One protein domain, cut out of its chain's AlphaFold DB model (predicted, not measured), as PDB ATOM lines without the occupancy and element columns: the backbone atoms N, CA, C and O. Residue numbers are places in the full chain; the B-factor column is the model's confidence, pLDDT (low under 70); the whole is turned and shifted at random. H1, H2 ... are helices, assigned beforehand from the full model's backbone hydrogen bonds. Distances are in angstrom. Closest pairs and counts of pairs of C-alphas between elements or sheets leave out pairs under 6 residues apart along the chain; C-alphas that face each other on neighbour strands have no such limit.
ATOM      1  N   THR A  48     -68.139 -32.067  46.009       60.06
ATOM      2  CA  THR A  48     -68.644 -32.316  44.649       60.06
ATOM      3  C   THR A  48     -68.099 -31.291  43.653       60.06
ATOM      4  O   THR A  48     -67.753 -31.645  42.525       60.06
ATOM      5  N   SER A  49     -67.951 -30.034  44.083       61.59
ATOM      6  CA  SER A  49     -67.441 -28.942  43.248       61.59
ATOM      7  C   SER A  49     -65.970 -29.147  42.878       61.59
ATOM      8  O   SER A  49     -65.608 -29.035  41.707       61.59
ATOM      9  N   GLU A  50     -65.132 -29.547  43.834       61.62
ATOM     10  CA  GLU A  50     -63.718 -29.851  43.573       61.62
ATOM     11  C   GLU A  50     -63.539 -31.101  42.694       61.62
ATOM     12  O   GLU A  50     -62.714 -31.107  41.781       61.62
ATOM     13  N   SER A  51     -64.379 -32.126  42.874       62.44
ATOM     14  CA  SER A  51     -64.347 -33.336  42.035       62.44
ATOM     15  C   SER A  51     -64.713 -33.038  40.575       62.44
ATOM     16  O   SER A  51     -64.059 -33.529  39.656       62.44
ATOM     17  N   SER A  52     -65.710 -32.173  40.347       67.62
ATOM     18  CA  SER A  52     -66.109 -31.755  38.995       67.62
ATOM     19  C   SER A  52     -65.009 -30.976  38.261       67.62
ATOM     20  O   SER A  52     -64.812 -31.159  37.059       67.62
ATOM     21  N   ARG A  53     -64.228 -30.164  38.988       70.25
ATOM     22  CA  ARG A  53     -63.082 -29.423  38.439       70.25
ATOM     23  C   ARG A  53     -61.948 -30.355  38.037       70.25
ATOM     24  O   ARG A  53     -61.400 -30.204  36.951       70.25
ATOM     25  N   LEU A  54     -61.623 -31.337  38.878       73.94
ATOM     26  CA  LEU A  54     -60.598 -32.335  38.562       73.94
ATOM     27  C   LEU A  54     -60.974 -33.169  37.333       73.94
ATOM     28  O   LEU A  54     -60.113 -33.442  36.498       73.94
ATOM     29  N   GLN A  55     -62.251 -33.525  37.186       72.12
ATOM     30  CA  GLN A  55     -62.736 -34.276  36.031       72.12
ATOM     31  C   GLN A  55     -62.676 -33.450  34.735       72.12
ATOM     32  O   GLN A  55     -62.195 -33.952  33.725       72.12
ATOM     33  N   ALA A  56     -63.028 -32.161  34.786       72.19
ATOM     34  CA  ALA A  56     -62.895 -31.250  33.645       72.19
ATOM     35  C   ALA A  56     -61.430 -31.002  33.232       72.19
ATOM     36  O   ALA A  56     -61.123 -30.877  32.044       72.19
ATOM     37  N   VAL A  57     -60.507 -30.947  34.199       70.69
ATOM     38  CA  VAL A  57     -59.064 -30.837  33.929       70.69
ATOM     39  C   VAL A  57     -58.527 -32.132  33.324       70.69
ATOM     40  O   VAL A  57     -57.775 -32.071  32.357       70.69
ATOM     41  N   ARG A  58     -58.939 -33.298  33.841       67.62
ATOM     42  CA  ARG A  58     -58.576 -34.607  33.275       67.62
ATOM     43  C   ARG A  58     -59.018 -34.713  31.820       67.62
ATOM     44  O   ARG A  58     -58.210 -35.031  30.961       67.62
ATOM     45  N   GLU A  59     -60.262 -34.346  31.551       66.62
ATOM     46  CA  GLU A  59     -60.833 -34.367  30.211       66.62
ATOM     47  C   GLU A  59     -60.163 -33.336  29.292       66.62
ATOM     48  O   GLU A  59     -59.937 -33.621  28.124       66.62
ATOM     49  N   SER A  60     -59.747 -32.172  29.801       62.59
ATOM     50  CA  SER A  60     -58.949 -31.213  29.018       62.59
ATOM     51  C   SER A  60     -57.547 -31.731  28.697       62.59
ATOM     52  O   SER A  60     -57.041 -31.457  27.615       62.59
ATOM     53  N   ILE A  61     -56.919 -32.478  29.608       66.31
ATOM     54  CA  ILE A  61     -55.621 -33.122  29.365       66.31
ATOM     55  C   ILE A  61     -55.778 -34.228  28.318       66.31
ATOM     56  O   ILE A  61     -55.008 -34.257  27.365       66.31
ATOM     57  N   ASP A  62     -56.808 -35.067  28.445       63.16
ATOM     58  CA  ASP A  62     -57.091 -36.153  27.499       63.16
ATOM     59  C   ASP A  62     -57.506 -35.622  26.107       63.16
ATOM     60  O   ASP A  62     -57.220 -36.250  25.091       63.16
ATOM     61  N   ASN A  63     -58.141 -34.443  26.039       62.56
ATOM     62  CA  ASN A  63     -58.504 -33.769  24.784       62.56
ATOM     63  C   ASN A  63     -57.427 -32.802  24.266       62.56
ATOM     64  O   ASN A  63     -57.606 -32.204  23.200       62.56
ATOM     65  N   THR A  64     -56.322 -32.609  24.993       64.19
ATOM     66  CA  THR A  64     -55.205 -31.824  24.467       64.19
ATOM     67  C   THR A  64     -54.543 -32.664  23.380       64.19
ATOM     68  O   THR A  64     -54.104 -33.777  23.663       64.19
ATOM     69  N   PRO A  65     -54.462 -32.176  22.132       65.94
ATOM     70  CA  PRO A  65     -53.834 -32.942  21.072       65.94
ATOM     71  C   PRO A  65     -52.378 -33.223  21.455       65.94
ATOM     72  O   PRO A  65     -51.595 -32.292  21.642       65.94
ATOM     73  N   GLU A  66     -52.012 -34.507  21.539       66.56
ATOM     74  CA  GLU A  66     -50.632 -34.949  21.811       66.56
ATOM     75  C   GLU A  66     -49.632 -34.341  20.812       66.56
ATOM     76  O   GLU A  66     -48.446 -34.178  21.099       66.56
ATOM     77  N   VAL A  67     -50.133 -33.975  19.629       70.56
ATOM     78  CA  VAL A  67     -49.365 -33.407  18.530       70.56
ATOM     79  C   VAL A  67     -49.970 -32.077  18.086       70.56
ATOM     80  O   VAL A  67     -51.076 -32.015  17.544       70.56
ATOM     81  N   ASP A  68     -49.198 -31.003  18.238       81.06
ATOM     82  CA  ASP A  68     -49.534 -29.691  17.687       81.06
ATOM     83  C   ASP A  68     -49.432 -29.716  16.153       81.06
ATOM     84  O   ASP A  68     -48.345 -29.729  15.563       81.06
ATOM     85  N   SER A  69     -50.593 -29.716  15.502       82.75
ATOM     86  CA  SER A  69     -50.714 -29.778  14.044       82.75
ATOM     87  C   SER A  69     -50.115 -28.554  13.341       82.75
ATOM     88  O   SER A  69     -49.559 -28.696  12.251       82.75
ATOM     89  N   ASN A  70     -50.168 -27.370  13.963       83.69
ATOM     90  CA  ASN A  70     -49.598 -26.144  13.396       83.69
ATOM     91  C   ASN A  70     -48.074 -26.217  13.404       83.69
ATOM     92  O   ASN A  70     -47.422 -25.940  12.396       83.69
ATOM     93  N   ARG A  71     -47.502 -26.676  14.523       83.75
ATOM     94  CA  ARG A  71     -46.060 -26.910  14.639       83.75
ATOM     95  C   ARG A  71     -45.575 -27.940  13.626       83.75
ATOM     96  O   ARG A  71     -44.502 -27.770  13.055       83.75
ATOM     97  N   VAL A  72     -46.349 -29.000  13.389       86.56
ATOM     98  CA  VAL A  72     -46.015 -30.015  12.381       86.56
ATOM     99  C   VAL A  72     -46.024 -29.432  10.969       86.56
ATOM    100  O   VAL A  72     -45.122 -29.755  10.197       86.56
ATOM    101  N   GLN A  73     -46.995 -28.587  10.618       85.62
ATOM    102  CA  GLN A  73     -47.013 -27.930   9.306       85.62
ATOM    103  C   GLN A  73     -45.815 -26.997   9.109       85.62
ATOM    104  O   GLN A  73     -45.118 -27.137   8.108       85.62
ATOM    105  N   ASP A  74     -45.497 -26.140  10.086       85.38
ATOM    106  CA  ASP A  74     -44.315 -25.266  10.011       85.38
ATOM    107  C   ASP A  74     -43.020 -26.073   9.832       85.38
ATOM    108  O   ASP A  74     -42.180 -25.768   8.982       85.38
ATOM    109  N   LEU A  75     -42.877 -27.168  10.589       85.69
ATOM    110  CA  LEU A  75     -41.715 -28.042  10.469       85.69
ATOM    111  C   LEU A  75     -41.639 -28.694   9.082       85.69
ATOM    112  O   LEU A  75     -40.561 -28.734   8.491       85.69
ATOM    113  N   ARG A  76     -42.771 -29.169   8.544       85.38
ATOM    114  CA  ARG A  76     -42.857 -29.748   7.191       85.38
ATOM    115  C   ARG A  76     -42.465 -28.733   6.121       85.38
ATOM    116  O   ARG A  76     -41.679 -29.079   5.241       85.38
ATOM    117  N   ASP A  77     -42.939 -27.498   6.224       86.12
ATOM    118  CA  ASP A  77     -42.620 -26.428   5.275       86.12
ATOM    119  C   ASP A  77     -41.150 -26.007   5.338       86.12
ATOM    120  O   ASP A  77     -40.557 -25.609   4.336       86.12
ATOM    121  N   ARG A  78     -40.525 -26.071   6.514       83.62
ATOM    122  CA  ARG A  78     -39.089 -25.795   6.663       83.62
ATOM    123  C   ARG A  78     -38.226 -26.927   6.111       83.62
ATOM    124  O   ARG A  78     -37.198 -26.660   5.492       83.62
ATOM    125  N   ILE A  79     -38.653 -28.176   6.294       84.31
ATOM    126  CA  ILE A  79     -37.990 -29.350   5.713       84.31
ATOM    127  C   ILE A  79     -38.115 -29.335   4.184       84.31
ATOM    128  O   ILE A  79     -37.122 -29.564   3.500       84.31
ATOM    129  N   SER A  80     -39.295 -29.018   3.636       80.75
ATOM    130  CA  SER A  80     -39.522 -28.977   2.182       80.75
ATOM    131  C   SER A  80     -38.697 -27.892   1.484       80.75
ATOM    132  O   SER A  80     -38.218 -28.104   0.372       80.75
ATOM    133  N   ARG A  81     -38.474 -26.759   2.157       83.56
ATOM    134  CA  ARG A  81     -37.598 -25.671   1.697       83.56
ATOM    135  C   ARG A  81     -36.104 -25.954   1.883       83.56
ATOM    136  O   ARG A  81     -35.286 -25.161   1.431       83.56
ATOM    137  N   GLY A  82     -35.733 -27.058   2.538       77.88
ATOM    138  CA  GLY A  82     -34.337 -27.400   2.827       77.88
ATOM    139  C   GLY A  82     -33.676 -26.514   3.892       77.88
ATOM    140  O   GLY A  82     -32.472 -26.599   4.097       77.88
ATOM    141  N   GLU A  83     -34.452 -25.687   4.594       77.81
ATOM    142  CA  GLU A  83     -33.983 -24.754   5.630       77.81
ATOM    143  C   GLU A  83     -34.039 -25.367   7.038       77.81
ATOM    144  O   GLU A  83     -33.933 -24.668   8.051       77.81
ATOM    145  N   TYR A  84     -34.242 -26.682   7.141       77.12
ATOM    146  CA  TYR A  84     -34.162 -27.363   8.422       77.12
ATOM    147  C   TYR A  84     -32.686 -27.588   8.795       77.12
ATOM    148  O   TYR A  84     -31.996 -28.333   8.096       77.12
ATOM    149  N   PRO A  85     -32.177 -26.957   9.870       75.94
ATOM    150  CA  PRO A  85     -30.762 -27.028  10.205       75.94
ATOM    151  C   PRO A  85     -30.374 -28.455  10.604       75.94
ATOM    152  O   PRO A  85     -30.950 -29.037  11.525       75.94
ATOM    153  N   LEU A  86     -29.377 -29.004   9.910       78.62
ATOM    154  CA  LEU A  86     -28.723 -30.254  10.280       78.62
ATOM    155  C   LEU A  86     -27.670 -29.953  11.342       78.62
ATOM    156  O   LEU A  86     -26.602 -29.421  11.050       78.62
ATOM    157  N   ASP A  87     -28.006 -30.280  12.580       86.06
ATOM    158  CA  ASP A  87     -27.122 -30.166  13.732       86.06
ATOM    159  C   ASP A  87     -26.635 -31.573  14.102       86.06
ATOM    160  O   ASP A  87     -27.416 -32.417  14.552       86.06
ATOM    161  N   ALA A  88     -25.353 -31.841  13.843       87.31
ATOM    162  CA  ALA A  88     -24.744 -33.149  14.060       87.31
ATOM    163  C   ALA A  88     -24.762 -33.562  15.540       87.31
ATOM    164  O   ALA A  88     -24.987 -34.737  15.834       87.31
ATOM    165  N   ASP A  89     -24.609 -32.605  16.459       87.75
ATOM    166  CA  ASP A  89     -24.629 -32.867  17.898       87.75
ATOM    167  C   ASP A  89     -26.034 -33.283  18.343       87.75
ATOM    168  O   ASP A  89     -26.206 -34.279  19.049       87.75
ATOM    169  N   ARG A  90     -27.071 -32.591  17.847       88.38
ATOM    170  CA  ARG A  90     -28.468 -32.988  18.096       88.38
ATOM    171  C   ARG A  90     -28.790 -34.363  17.534       88.38
ATOM    172  O   ARG A  90     -29.535 -35.105  18.167       88.38
ATOM    173  N   ILE A  91     -28.286 -34.691  16.348       87.56
ATOM    174  CA  ILE A  91     -28.503 -36.006  15.741       87.56
ATOM    175  C   ILE A  91     -27.862 -37.082  16.620       87.56
ATOM    176  O   ILE A  91     -28.555 -38.013  17.021       87.56
ATOM    177  N   ALA A  92     -26.587 -36.925  16.979       91.75
ATOM    178  CA  ALA A  92     -25.874 -37.873  17.831       91.75
ATOM    179  C   ALA A  92     -26.578 -38.082  19.180       91.75
ATOM    180  O   ALA A  92     -26.760 -39.220  19.611       91.75
ATOM    181  N   GLN A  93     -27.047 -36.999  19.804       91.44
ATOM    182  CA  GLN A  93     -27.795 -37.076  21.054       91.44
ATOM    183  C   GLN A  93     -29.110 -37.851  20.891       91.44
ATOM    184  O   GLN A  93     -29.397 -38.741  21.682       91.44
ATOM    185  N   ARG A  94     -29.881 -37.582  19.828       91.88
ATOM    186  CA  ARG A  94     -31.126 -38.317  19.548       91.88
ATOM    187  C   ARG A  94     -30.892 -39.794  19.259       91.88
ATOM    188  O   ARG A  94     -31.717 -40.611  19.652       91.88
ATOM    189  N   PHE A  95     -29.795 -40.133  18.586       91.88
ATOM    190  CA  PHE A  95     -29.403 -41.524  18.372       91.88
ATOM    191  C   PHE A  95     -29.052 -42.215  19.693       91.88
ATOM    192  O   PHE A  95     -29.535 -43.314  19.935       91.88
ATOM    193  N   ALA A  96     -28.284 -41.565  20.571       91.06
ATOM    194  CA  ALA A  96     -27.961 -42.115  21.887       91.06
ATOM    195  C   ALA A  96     -29.216 -42.327  22.757       91.06
ATOM    196  O   ALA A  96     -29.385 -43.404  23.328       91.06
ATOM    197  N   ASP A  97     -30.121 -41.342  22.798       91.81
ATOM    198  CA  ASP A  97     -31.406 -41.450  23.503       91.81
ATOM    199  C   ASP A  97     -32.243 -42.627  22.962       91.81
ATOM    200  O   ASP A  97     -32.898 -43.343  23.720       91.81
ATOM    201  N   PHE A  98     -32.225 -42.839  21.641       93.38
ATOM    202  CA  PHE A  98     -32.953 -43.925  20.985       93.38
ATOM    203  C   PHE A  98     -32.378 -45.305  21.334       93.38
ATOM    204  O   PHE A  98     -33.133 -46.198  21.710       93.38
ATOM    205  N   GLU A  99     -31.055 -45.474  21.276       91.62
ATOM    206  CA  GLU A  99     -30.374 -46.713  21.689       91.62
ATOM    207  C   GLU A  99     -30.645 -47.051  23.165       91.62
ATOM    208  O   GLU A  99     -30.841 -48.215  23.521       91.62
ATOM    209  N   GLN A 100     -30.717 -46.034  24.031       90.75
ATOM    210  CA  GLN A 100     -31.049 -46.217  25.443       90.75
ATOM    211  C   GLN A 100     -32.475 -46.756  25.635       90.75
ATOM    212  O   GLN A 100     -32.670 -47.668  26.433       90.75
ATOM    213  N   LEU A 101     -33.455 -46.247  24.882       91.00
ATOM    214  CA  LEU A 101     -34.834 -46.752  24.920       91.00
ATOM    215  C   LEU A 101     -34.944 -48.201  24.428       91.00
ATOM    216  O   LEU A 101     -35.752 -48.958  24.953       91.00
ATOM    217  N   LEU A 102     -34.143 -48.590  23.430       91.88
ATOM    218  CA  LEU A 102     -34.106 -49.971  22.933       91.88
ATOM    219  C   LEU A 102     -33.428 -50.933  23.914       91.88
ATOM    220  O   LEU A 102     -33.746 -52.116  23.917       91.88
ATOM    221  N   SER A 103     -32.484 -50.436  24.712       87.19
ATOM    222  CA  SER A 103     -31.709 -51.249  25.656       87.19
ATOM    223  C   SER A 103     -32.395 -51.432  27.016       87.19
ATOM    224  O   SER A 103     -32.029 -52.345  27.753       87.19
TER     225      SER A 103
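AT A GLANCE: This is residues 48 to 103 of the 105 residues of the protein "Negative regulator of flagellin synthesis" of wastewater metagenome (UniProt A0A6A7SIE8). Three separate helices are strung out along an open chain in a rough L: H1 and H2 follow one another in a stepped line as the long arm, and H3 turns off beyond H2 as the short arm. No helix packs on another, and the L has no core. The printed part has 56 residues with three named helices, in the order H1, H2, H3, and no named strand; its class is all helix. It is extended, with a radius of gyration of the C-alphas of 18.8 A and spans of 53 by 34 by 14 A.

HOW THE PARTS SIT: H1, residues 48 to 62, is apart from H2, residues 69 to 80. H3, residues 88 to 103, is apart from both. In the three helices every O i to N i+4 pair is within hydrogen-bond range.

IN THESE COORDINATES: H1 begins at C-alpha 48 (-68.644, -32.316, 44.649) and is 21.0 A long. H2 is 16.3 A long. H3 is 22.6 A long and ends at C-alpha 103 (-31.709, -51.249, 25.656).

THE WHOLE: The C-alphas farthest apart, of Thr 48 and Gly 82, are 54.3 A apart. The printed part has no cut, and both links are short. Residues 48 to 52 and 58 to 66 have pLDDT under 70.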